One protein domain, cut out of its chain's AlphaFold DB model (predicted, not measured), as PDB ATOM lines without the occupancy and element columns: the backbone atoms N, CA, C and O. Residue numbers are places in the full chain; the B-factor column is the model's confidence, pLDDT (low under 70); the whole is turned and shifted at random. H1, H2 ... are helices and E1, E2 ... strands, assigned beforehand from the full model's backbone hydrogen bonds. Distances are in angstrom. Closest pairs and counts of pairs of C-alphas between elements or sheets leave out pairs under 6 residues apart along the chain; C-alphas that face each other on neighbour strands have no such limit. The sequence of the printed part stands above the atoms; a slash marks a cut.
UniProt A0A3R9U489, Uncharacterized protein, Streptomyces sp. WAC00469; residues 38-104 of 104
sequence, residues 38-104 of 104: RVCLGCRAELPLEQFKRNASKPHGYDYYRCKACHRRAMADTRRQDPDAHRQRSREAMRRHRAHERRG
ATOM      1  N   ARG A  38       5.438  86.154  66.288       87.94
ATOM      2  CA  ARG A  38       6.080  87.410  66.681       87.94
ATOM      3  C   ARG A  38       6.021  88.429  65.555       87.94
ATOM      4  O   ARG A  38       6.086  88.082  64.377       87.94
ATOM      5  N   VAL A  39       6.000  89.704  65.930       93.75
ATOM      6  CA  VAL A  39       6.101  90.820  64.987       93.75
ATOM      7  C   VAL A  39       7.558  91.024  64.576       93.75
ATOM      8  O   VAL A  39       8.446  91.208  65.407       93.75
ATOM      9  N   CYS A  40       7.823  91.002  63.272       94.81
ATOM     10  CA  CYS A  40       9.135  91.329  62.723       94.81
ATOM     11  C   CYS A  40       9.344  92.850  62.714       94.81
ATOM     12  O   CYS A  40       8.579  93.555  62.068       94.81
ATOM     13  N   LEU A  41      10.423  93.378  63.300       94.12
ATOM     14  CA  LEU A  41      10.683  94.830  63.266       94.12
ATOM     15  C   LEU A  41      11.106  95.348  61.881       94.12
ATOM     16  O   LEU A  41      11.084  96.550  61.641       94.12
ATOM     17  N   GLY A  42      11.500  94.456  60.965       93.31
ATOM     18  CA  GLY A  42      11.896  94.820  59.603       93.31
ATOM     19  C   GLY A  42      10.716  95.019  58.651       93.31
ATOM     20  O   GLY A  42      10.683  96.000  57.921       93.31
ATOM     21  N   CYS A  43       9.756  94.088  58.644       94.75
ATOM     22  CA  CYS A  43       8.581  94.147  57.761       94.75
ATOM     23  C   CYS A  43       7.268  94.443  58.495       94.75
ATOM     24  O   CYS A  43       6.237  94.533  57.843       94.75
ATOM     25  N   ARG A  44       7.298  94.565  59.830       94.94
ATOM     26  CA  ARG A  44       6.154  94.840  60.721       94.94
ATOM     27  C   ARG A  44       4.995  93.840  60.635       94.94
ATOM     28  O   ARG A  44       3.929  94.096  61.173       94.94
ATOM     29  N   ALA A  45       5.221  92.687  60.010       94.31
ATOM     30  CA  ALA A  45       4.252  91.601  59.937       94.31
ATOM     31  C   ALA A  45       4.366  90.679  61.155       94.31
ATOM     32  O   ALA A  45       5.480  90.373  61.605       94.31
ATOM     33  N   GLU A  46       3.221  90.208  61.640       94.69
ATOM     34  CA  GLU A  46       3.134  89.098  62.580       94.69
ATOM     35  C   GLU A  46       3.396  87.782  61.838       94.69
ATOM     36  O   GLU A  46       2.759  87.473  60.833       94.69
ATOM     37  N   LEU A  47       4.407  87.039  62.281       93.62
ATOM     38  CA  LEU A  47       4.899  85.840  61.610       93.62
ATOM     39  C   LEU A  47       5.128  84.723  62.630       93.62
ATOM     40  O   LEU A  47       5.542  85.017  63.752       93.62
ATOM     41  N   PRO A  48       4.951  83.445  62.253       92.50
ATOM     42  CA  PRO A  48       5.250  82.332  63.144       92.50
ATOM     43  C   PRO A  48       6.737  82.311  63.533       92.50
ATOM     44  O   PRO A  48       7.600  82.700  62.738       92.50
ATOM     45  N   LEU A  49       7.067  81.825  64.737       89.31
ATOM     46  CA  LEU A  49       8.447  81.764  65.254       89.31
ATOM     47  C   LEU A  49       9.411  81.019  64.320       89.31
ATOM     48  O   LEU A  49      10.594  81.342  64.240       89.31
ATOM     49  N   GLU A  50       8.903  80.067  63.546       89.00
ATOM     50  CA  GLU A  50       9.645  79.319  62.529       89.00
ATOM     51  C   GLU A  50      10.237  80.217  61.434       89.00
ATOM     52  O   GLU A  50      11.255  79.873  60.821       89.00
ATOM     53  N   GLN A  51       9.638  81.389  61.198       93.25
ATOM     54  CA  GLN A  51      10.133  82.404  60.267       93.25
ATOM     55  C   GLN A  51      11.264  83.248  60.861       93.25
ATOM     56  O   GLN A  51      11.872  84.038  60.139       93.25
ATOM     57  N   PHE A  52      11.599  83.073  62.138       93.50
ATOM     58  CA  PHE A  52      12.730  83.714  62.800       93.50
ATOM     59  C   PHE A  52      13.912  82.742  62.900       93.50
ATOM     60  O   PHE A  52      13.780  81.518  62.795       93.50
ATOM     61  N   LYS A  53      15.129  83.278  63.017       91.25
ATOM     62  CA  LYS A  53      16.336  82.448  63.125       91.25
ATOM     63  C   LYS A  53      16.392  81.824  64.521       91.25
ATOM     64  O   LYS A  53      16.183  82.527  65.504       91.25
ATOM     65  N   ARG A  54      16.704  80.528  64.619       90.12
ATOM     66  CA  ARG A  54      16.949  79.890  65.921       90.12
ATOM     67  C   ARG A  54      18.215  80.480  66.540       90.12
ATOM     68  O   ARG A  54      19.243  80.583  65.869       90.12
ATOM     69  N   ASN A  55      18.129  80.862  67.803       88.50
ATOM     70  CA  ASN A  55      19.226  81.386  68.593       88.50
ATOM     71  C   ASN A  55      19.145  80.807  70.009       88.50
ATOM     72  O   ASN A  55      18.399  81.304  70.852       88.50
ATOM     73  N   ALA A  56      19.931  79.757  70.258       86.31
ATOM     74  CA  ALA A  56      19.960  79.051  71.538       86.31
ATOM     75  C   ALA A  56      20.473  79.917  72.702       86.31
ATOM     76  O   ALA A  56      20.240  79.587  73.857       86.31
ATOM     77  N   SER A  57      21.144  81.038  72.413       87.38
ATOM     78  CA  SER A  57      21.576  81.995  73.435       87.38
ATOM     79  C   SER A  57      20.433  82.871  73.958       87.38
ATOM     80  O   SER A  57      20.637  83.632  74.900       87.38
ATOM     81  N   LYS A  58      19.244  82.829  73.338       83.69
ATOM     82  CA  LYS A  58      18.071  83.602  73.767       83.69
ATOM     83  C   LYS A  58      17.122  82.727  74.592       83.69
ATOM     84  O   LYS A  58      16.945  81.561  74.247       83.69
ATOM     85  N   PRO A  59      16.439  83.295  75.604       79.19
ATOM     86  CA  PRO A  59      15.551  82.534  76.490       79.19
ATOM     87  C   PRO A  59      14.412  81.819  75.747       79.19
ATOM     88  O   PRO A  59      13.966  80.766  76.182       79.19
ATOM     89  N   HIS A  60      13.977  82.345  74.598       76.31
ATOM     90  CA  HIS A  60      12.924  81.742  73.770       76.31
ATOM     91  C   HIS A  60      13.455  80.889  72.608       76.31
ATOM     92  O   HIS A  60      12.673  80.414  71.796       76.31
ATOM     93  N   GLY A  61      14.776  80.747  72.455       85.25
ATOM     94  CA  GLY A  61      15.381  79.950  71.382       85.25
ATOM     95  C   GLY A  61      15.307  80.554  69.973       85.25
ATOM     96  O   GLY A  61      15.820  79.944  69.034       85.25
ATOM     97  N   TYR A  62      14.727  81.748  69.805       87.25
ATOM     98  CA  TYR A  62      14.611  82.458  68.526       87.25
ATOM     99  C   TYR A  62      15.109  83.901  68.619       87.25
ATOM    100  O   TYR A  62      15.107  84.529  69.680       87.25
ATOM    101  N   ASP A  63      15.536  84.425  67.476       86.00
ATOM    102  CA  ASP A  63      15.890  85.825  67.308       86.00
ATOM    103  C   ASP A  63      14.648  86.727  67.384       86.00
ATOM    104  O   ASP A  63      13.544  86.324  67.022       86.00
ATOM    105  N   TYR A  64      14.821  87.952  67.874       81.06
ATOM    106  CA  TYR A  64      13.707  88.830  68.250       81.06
ATOM    107  C   TYR A  64      13.476  89.990  67.286       81.06
ATOM    108  O   TYR A  64      12.397  90.570  67.278       81.06
ATOM    109  N   TYR A  65      14.470  90.323  66.463       88.31
ATOM    110  CA  TYR A  65      14.431  91.555  65.683       88.31
ATOM    111  C   TYR A  65      13.849  91.399  64.281       88.31
ATOM    112  O   TYR A  65      13.059  92.232  63.839       88.31
ATOM    113  N   ARG A  66      14.283  90.386  63.524       94.00
ATOM    114  CA  ARG A  66      13.968  90.276  62.092       94.00
ATOM    115  C   ARG A  66      13.649  88.838  61.707       94.00
ATOM    116  O   ARG A  66      14.341  87.910  62.118       94.00
ATOM    117  N   CYS A  67      12.650  88.671  60.843       95.38
ATOM    118  CA  CYS A  67      12.378  87.394  60.195       95.38
ATOM    119  C   CYS A  67      13.495  87.036  59.197       95.38
ATOM    120  O   CYS A  67      14.263  87.888  58.738       95.38
ATOM    121  N   LYS A  68      13.557  85.762  58.803       95.25
ATOM    122  CA  LYS A  68      14.520  85.213  57.838       95.25
ATOM    123  C   LYS A  68      14.501  85.961  56.505       95.25
ATOM    124  O   LYS A  68      15.549  86.129  55.888       95.25
ATOM    125  N   ALA A  69      13.335  86.422  56.048       95.69
ATOM    126  CA  ALA A  69      13.224  87.197  54.813       95.69
ATOM    127  C   ALA A  69      13.918  88.564  54.938       95.69
ATOM    128  O   ALA A  69      14.790  88.877  54.128       95.69
ATOM    129  N   CYS A  70      13.611  89.332  55.987       96.00
ATOM    130  CA  CYS A  70      14.278  90.606  56.269       96.00
ATOM    131  C   CYS A  70      15.782  90.432  56.499       96.00
ATOM    132  O   CYS A  70      16.572  91.247  56.033       96.00
ATOM    133  N   HIS A  71      16.190  89.354  57.173       93.69
ATOM    134  CA  HIS A  71      17.603  89.030  57.346       93.69
ATOM    135  C   HIS A  71      18.286  88.765  55.997       93.69
ATOM    136  O   HIS A  71      19.366  89.287  55.744       93.69
ATOM    137  N   ARG A  72      17.668  87.983  55.100       94.12
ATOM    138  CA  ARG A  72      18.215  87.727  53.756       94.12
ATOM    139  C   ARG A  72      18.356  89.008  52.936       94.12
ATOM    140  O   ARG A  72      19.402  89.190  52.324       94.12
ATOM    141  N   ARG A  73      17.349  89.887  52.964       94.69
ATOM    142  CA  ARG A  73      17.399  91.193  52.283       94.69
ATOM    143  C   ARG A  73      18.549  92.046  52.806       94.69
ATOM    144  O   ARG A  73      19.421  92.400  52.030       94.69
ATOM    145  N   ALA A  74      18.637  92.221  54.126       91.94
ATOM    146  CA  ALA A  74      19.722  92.982  54.742       91.94
ATOM    147  C   ALA A  74      21.112  92.445  54.353       91.94
ATOM    148  O   ALA A  74      22.000  93.214  54.013       91.94
ATOM    149  N   MET A  75      21.291  91.120  54.339       90.00
ATOM    150  CA  MET A  75      22.557  90.502  53.924       90.00
ATOM    151  C   MET A  75      22.860  90.694  52.434       90.00
ATOM    152  O   MET A  75      24.031  90.746  52.060       90.00
ATOM    153  N   ALA A  76      21.839  90.748  51.577       91.75
ATOM    154  CA  ALA A  76      22.008  91.047  50.159       91.75
ATOM    155  C   ALA A  76      22.381  92.520  49.951       91.75
ATOM    156  O   ALA A  76      23.296  92.804  49.185       91.75
ATOM    157  N   ASP A  77      21.743  93.435  50.681       92.00
ATOM    158  CA  ASP A  77      22.030  94.869  50.610       92.00
ATOM    159  C   ASP A  77      23.457  95.171  51.064       92.00
ATOM    160  O   ASP A  77      24.184  95.858  50.356       92.00
ATOM    161  N   THR A  78      23.921  94.573  52.167       89.50
ATOM    162  CA  THR A  78      25.320  94.716  52.603       89.50
ATOM    163  C   THR A  78      26.310  94.237  51.535       89.50
ATOM    164  O   THR A  78      27.322  94.890  51.309       89.50
ATOM    165  N   ARG A  79      26.021  93.127  50.838       88.50
ATOM    166  CA  ARG A  79      26.876  92.638  49.737       88.50
ATOM    167  C   ARG A  79      26.858  93.551  48.516       88.50
ATOM    168  O   ARG A  79      27.851  93.613  47.806       88.50
ATOM    169  N   ARG A  80      25.727  94.206  48.245       90.75
ATOM    170  CA  ARG A  80      25.605  95.180  47.153       90.75
ATOM    171  C   ARG A  80      26.356  96.468  47.471       90.75
ATOM    172  O   ARG A  80      26.969  97.029  46.577       90.75
ATOM    173  N   GLN A  81      26.298  96.915  48.724       91.00
ATOM    174  CA  GLN A  81      26.985  98.124  49.181       91.00
ATOM    175  C   GLN A  81      28.506  97.964  49.147       91.00
ATOM    176  O   GLN A  81      29.196  98.887  48.731       91.00
ATOM    177  N   ASP A  82      29.023  96.802  49.552       92.38
ATOM    178  CA  ASP A  82      30.458  96.525  49.529       92.38
ATOM    179  C   ASP A  82      30.735  95.103  49.002       92.38
ATOM    180  O   ASP A  82      30.843  94.143  49.780       92.38
ATOM    181  N   PRO A  83      30.827  94.935  47.669       90.75
ATOM    182  CA  PRO A  83      31.102  93.635  47.063       90.75
ATOM    183  C   PRO A  83      32.534  93.146  47.335       90.75
ATOM    184  O   PRO A  83      32.784  91.937  47.318       90.75
ATOM    185  N   ASP A  84      33.473  94.050  47.636       94.12
ATOM    186  CA  ASP A  84      34.882  93.725  47.876       94.12
ATOM    187  C   ASP A  84      35.216  93.504  49.359       94.12
ATOM    188  O   ASP A  84      36.301  92.999  49.666       94.12
ATOM    189  N   ALA A  85      34.287  93.774  50.281       91.81
ATOM    190  CA  ALA A  85      34.477  93.638  51.727       91.81
ATOM    191  C   ALA A  85      35.089  92.293  52.137       91.81
ATOM    192  O   ALA A  85      35.888  92.197  53.072       91.81
ATOM    193  N   HIS A  86      34.662  91.212  51.479       89.31
ATOM    194  CA  HIS A  86      35.162  89.869  51.757       89.31
ATOM    195  C   HIS A  86      36.613  89.706  51.288       89.31
ATOM    196  O   HIS A  86      37.463  89.221  52.037       89.31
ATOM    197  N   ARG A  87      36.913  90.172  50.071       93.44
ATOM    198  CA  ARG A  87      38.256  90.135  49.482       93.44
ATOM    199  C   ARG A  87      39.233  90.990  50.289       93.44
ATOM    200  O   ARG A  87      40.352  90.550  50.547       93.44
ATOM    201  N   GLN A  88      38.815  92.176  50.722       94.62
ATOM    202  CA  GLN A  88      39.619  93.062  51.562       94.62
ATOM    203  C   GLN A  88      39.932  92.416  52.918       94.62
ATOM    204  O   GLN A  88      41.104  92.312  53.275       94.62
ATOM    205  N   ARG A  89      38.921  91.874  53.615       95.50
ATOM    206  CA  ARG A  89      39.112  91.152  54.887       95.50
ATOM    207  C   ARG A  89      40.044  89.949  54.755       95.50
ATOM    208  O   ARG A  89      40.891  89.737  55.618       95.50
ATOM    209  N   SER A  90      39.928  89.189  53.667       96.06
ATOM    210  CA  SER A  90      40.825  88.065  53.376       96.06
ATOM    211  C   SER A  90      42.275  88.529  53.185       96.06
ATOM    212  O   SER A  90      43.192  87.997  53.814       96.06
ATOM    213  N   ARG A  91      42.494  89.580  52.382       97.00
ATOM    214  CA  ARG A  91      43.828  90.169  52.176       97.00
ATOM    215  C   ARG A  91      44.426  90.689  53.478       97.00
ATOM    216  O   ARG A  91      45.612  90.482  53.726       97.00
ATOM    217  N   GLU A  92      43.628  91.353  54.304       97.50
ATOM    218  CA  GLU A  92      44.084  91.879  55.586       97.50
ATOM    219  C   GLU A  92      44.454  90.756  56.563       97.50
ATOM    220  O   GLU A  92      45.512  90.822  57.185       97.50
ATOM    221  N   ALA A  93      43.652  89.691  56.644       96.94
ATOM    222  CA  ALA A  93      43.966  88.525  57.469       96.94
ATOM    223  C   ALA A  93      45.321  87.902  57.085       96.94
ATOM    224  O   ALA A  93      46.155  87.652  57.956       96.94
ATOM    225  N   MET A  94      45.591  87.750  55.783       97.31
ATOM    226  CA  MET A  94      46.885  87.263  55.286       97.31
ATOM    227  C   MET A  94      48.041  88.210  55.631       97.31
ATOM    228  O   MET A  94      49.125  87.761  56.003       97.31
ATOM    229  N   ARG A  95      47.824  89.530  55.535       97.25
ATOM    230  CA  ARG A  95      48.827  90.531  55.938       97.25
ATOM    231  C   ARG A  95      49.134  90.441  57.433       97.25
ATOM    232  O   ARG A  95      50.305  90.467  57.799       97.25
ATOM    233  N   ARG A  96      48.107  90.295  58.277       97.00
ATOM    234  CA  ARG A  96      48.253  90.131  59.733       97.00
ATOM    235  C   ARG A  96      49.031  88.860  60.077       97.00
ATOM    236  O   ARG A  96      49.945  88.936  60.890       97.00
ATOM    237  N   HIS A  97      48.739  87.738  59.413       96.88
ATOM    238  CA  HIS A  97      49.473  86.481  59.601       96.88
ATOM    239  C   HIS A  97      50.967  86.638  59.293       96.88
ATOM    240  O   HIS A  97      51.807  86.407  60.157       96.88
ATOM    241  N   ARG A  98      51.302  87.151  58.101       96.62
ATOM    242  CA  ARG A  98      52.700  87.379  57.692       96.62
ATOM    243  C   ARG A  98      53.438  88.348  58.617       96.62
ATOM    244  O   ARG A  98      54.634  88.202  58.841       96.62
ATOM    245  N   ALA A  99      52.746  89.365  59.126       95.69
ATOM    246  CA  ALA A  99      53.329  90.318  60.064       95.69
ATOM    247  C   ALA A  99      53.593  89.702  61.444       95.69
ATOM    248  O   ALA A  99      54.510  90.154  62.122       95.69
ATOM    249  N   HIS A 100      52.804  88.708  61.862       95.38
ATOM    250  CA  HIS A 100      53.049  87.945  63.083       95.38
ATOM    251  C   HIS A 100      54.254  87.011  62.912       95.38
ATOM    252  O   HIS A 100      55.131  86.996  63.765       95.38
ATOM    253  N   GLU A 101      54.349  86.307  61.779       93.81
ATOM    254  CA  GLU A 101      55.482  85.418  61.463       93.81
ATOM    255  C   GLU A 101      56.828  86.146  61.402       93.81
ATOM    256  O   GLU A 101      57.846  85.569  61.741       93.81
ATOM    257  N   ARG A 102      56.852  87.421  60.995       90.88
ATOM    258  CA  ARG A 102      58.086  88.227  60.949       90.88
ATOM    259  C   ARG A 102      58.543  88.771  62.308       90.88
ATOM    260  O   ARG A 102      59.601  89.388  62.361       90.88
ATOM    261  N   ARG A 103      57.721  88.657  63.356       84.31
ATOM    262  CA  ARG A 103      58.024  89.174  64.707       84.31
ATOM    263  C   ARG A 103      58.476  88.090  65.686       84.31
ATOM    264  O   ARG A 103      58.912  88.456  66.774       84.31
ATOM    265  N   GLY A 104      58.294  86.817  65.340       68.94
ATOM    266  CA  GLY A 104      58.826  85.670  66.082       68.94
ATOM    267  C   GLY A 104      60.157  85.236  65.499       68.94
ATOM    268  O   GLY A 104      60.971  84.723  66.291       68.94
TER     269      GLY A 104
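Overview. This is residues 38 to 104 of the 104 residues of an uncharacterized protein of Streptomyces sp. WAC00469 (UniProt A0A3R9U489). A small head with the hairpin E2 and E3, and strand E1, leads into a long arm of two helices, H1 then H2, with a corner between them; residues 75 to 104 stick out. The 67 printed residues hold E1, E2, E3, H1, H2 in order; sheet E2 - E3 is antiparallel, the class mixed. The whole is extended, radius of gyration of the C-alphas 18.3 A, spanning 54 by 30 by 14 A.

Along the chain. E2 is residues 52 to 54, 6.5 A; E3 62 to 67, 9.9 A; E1 46 to 48, 7.1 A, from C-alpha 46 (3.134, 89.098, 62.580). H1 is residues 68 to 81, 19.9 A; H2 85 to 101, 24.6 A, to C-alpha 101 (55.482, 85.418, 61.463).

Arrangement. Hairpin E2 and E3 is antiparallel at 148 degrees; N 63 and O 53, 2.8 A, are within hydrogen-bond range. E1 pairs with no named strand. H1 and H2 are close but not clearly touching, closest C-alphas Arg 79 and Ala 85, 7.9 A, and only just about perpendicular at 72 degrees. In both, every O i to N i+4 pair is within range.

Size, cuts and confidence. The farthest C-alphas, Glu 46 and Gly 104, are 55.9 A apart. The printed part has no cut and no long link; only residue 104 has pLDDT under 70.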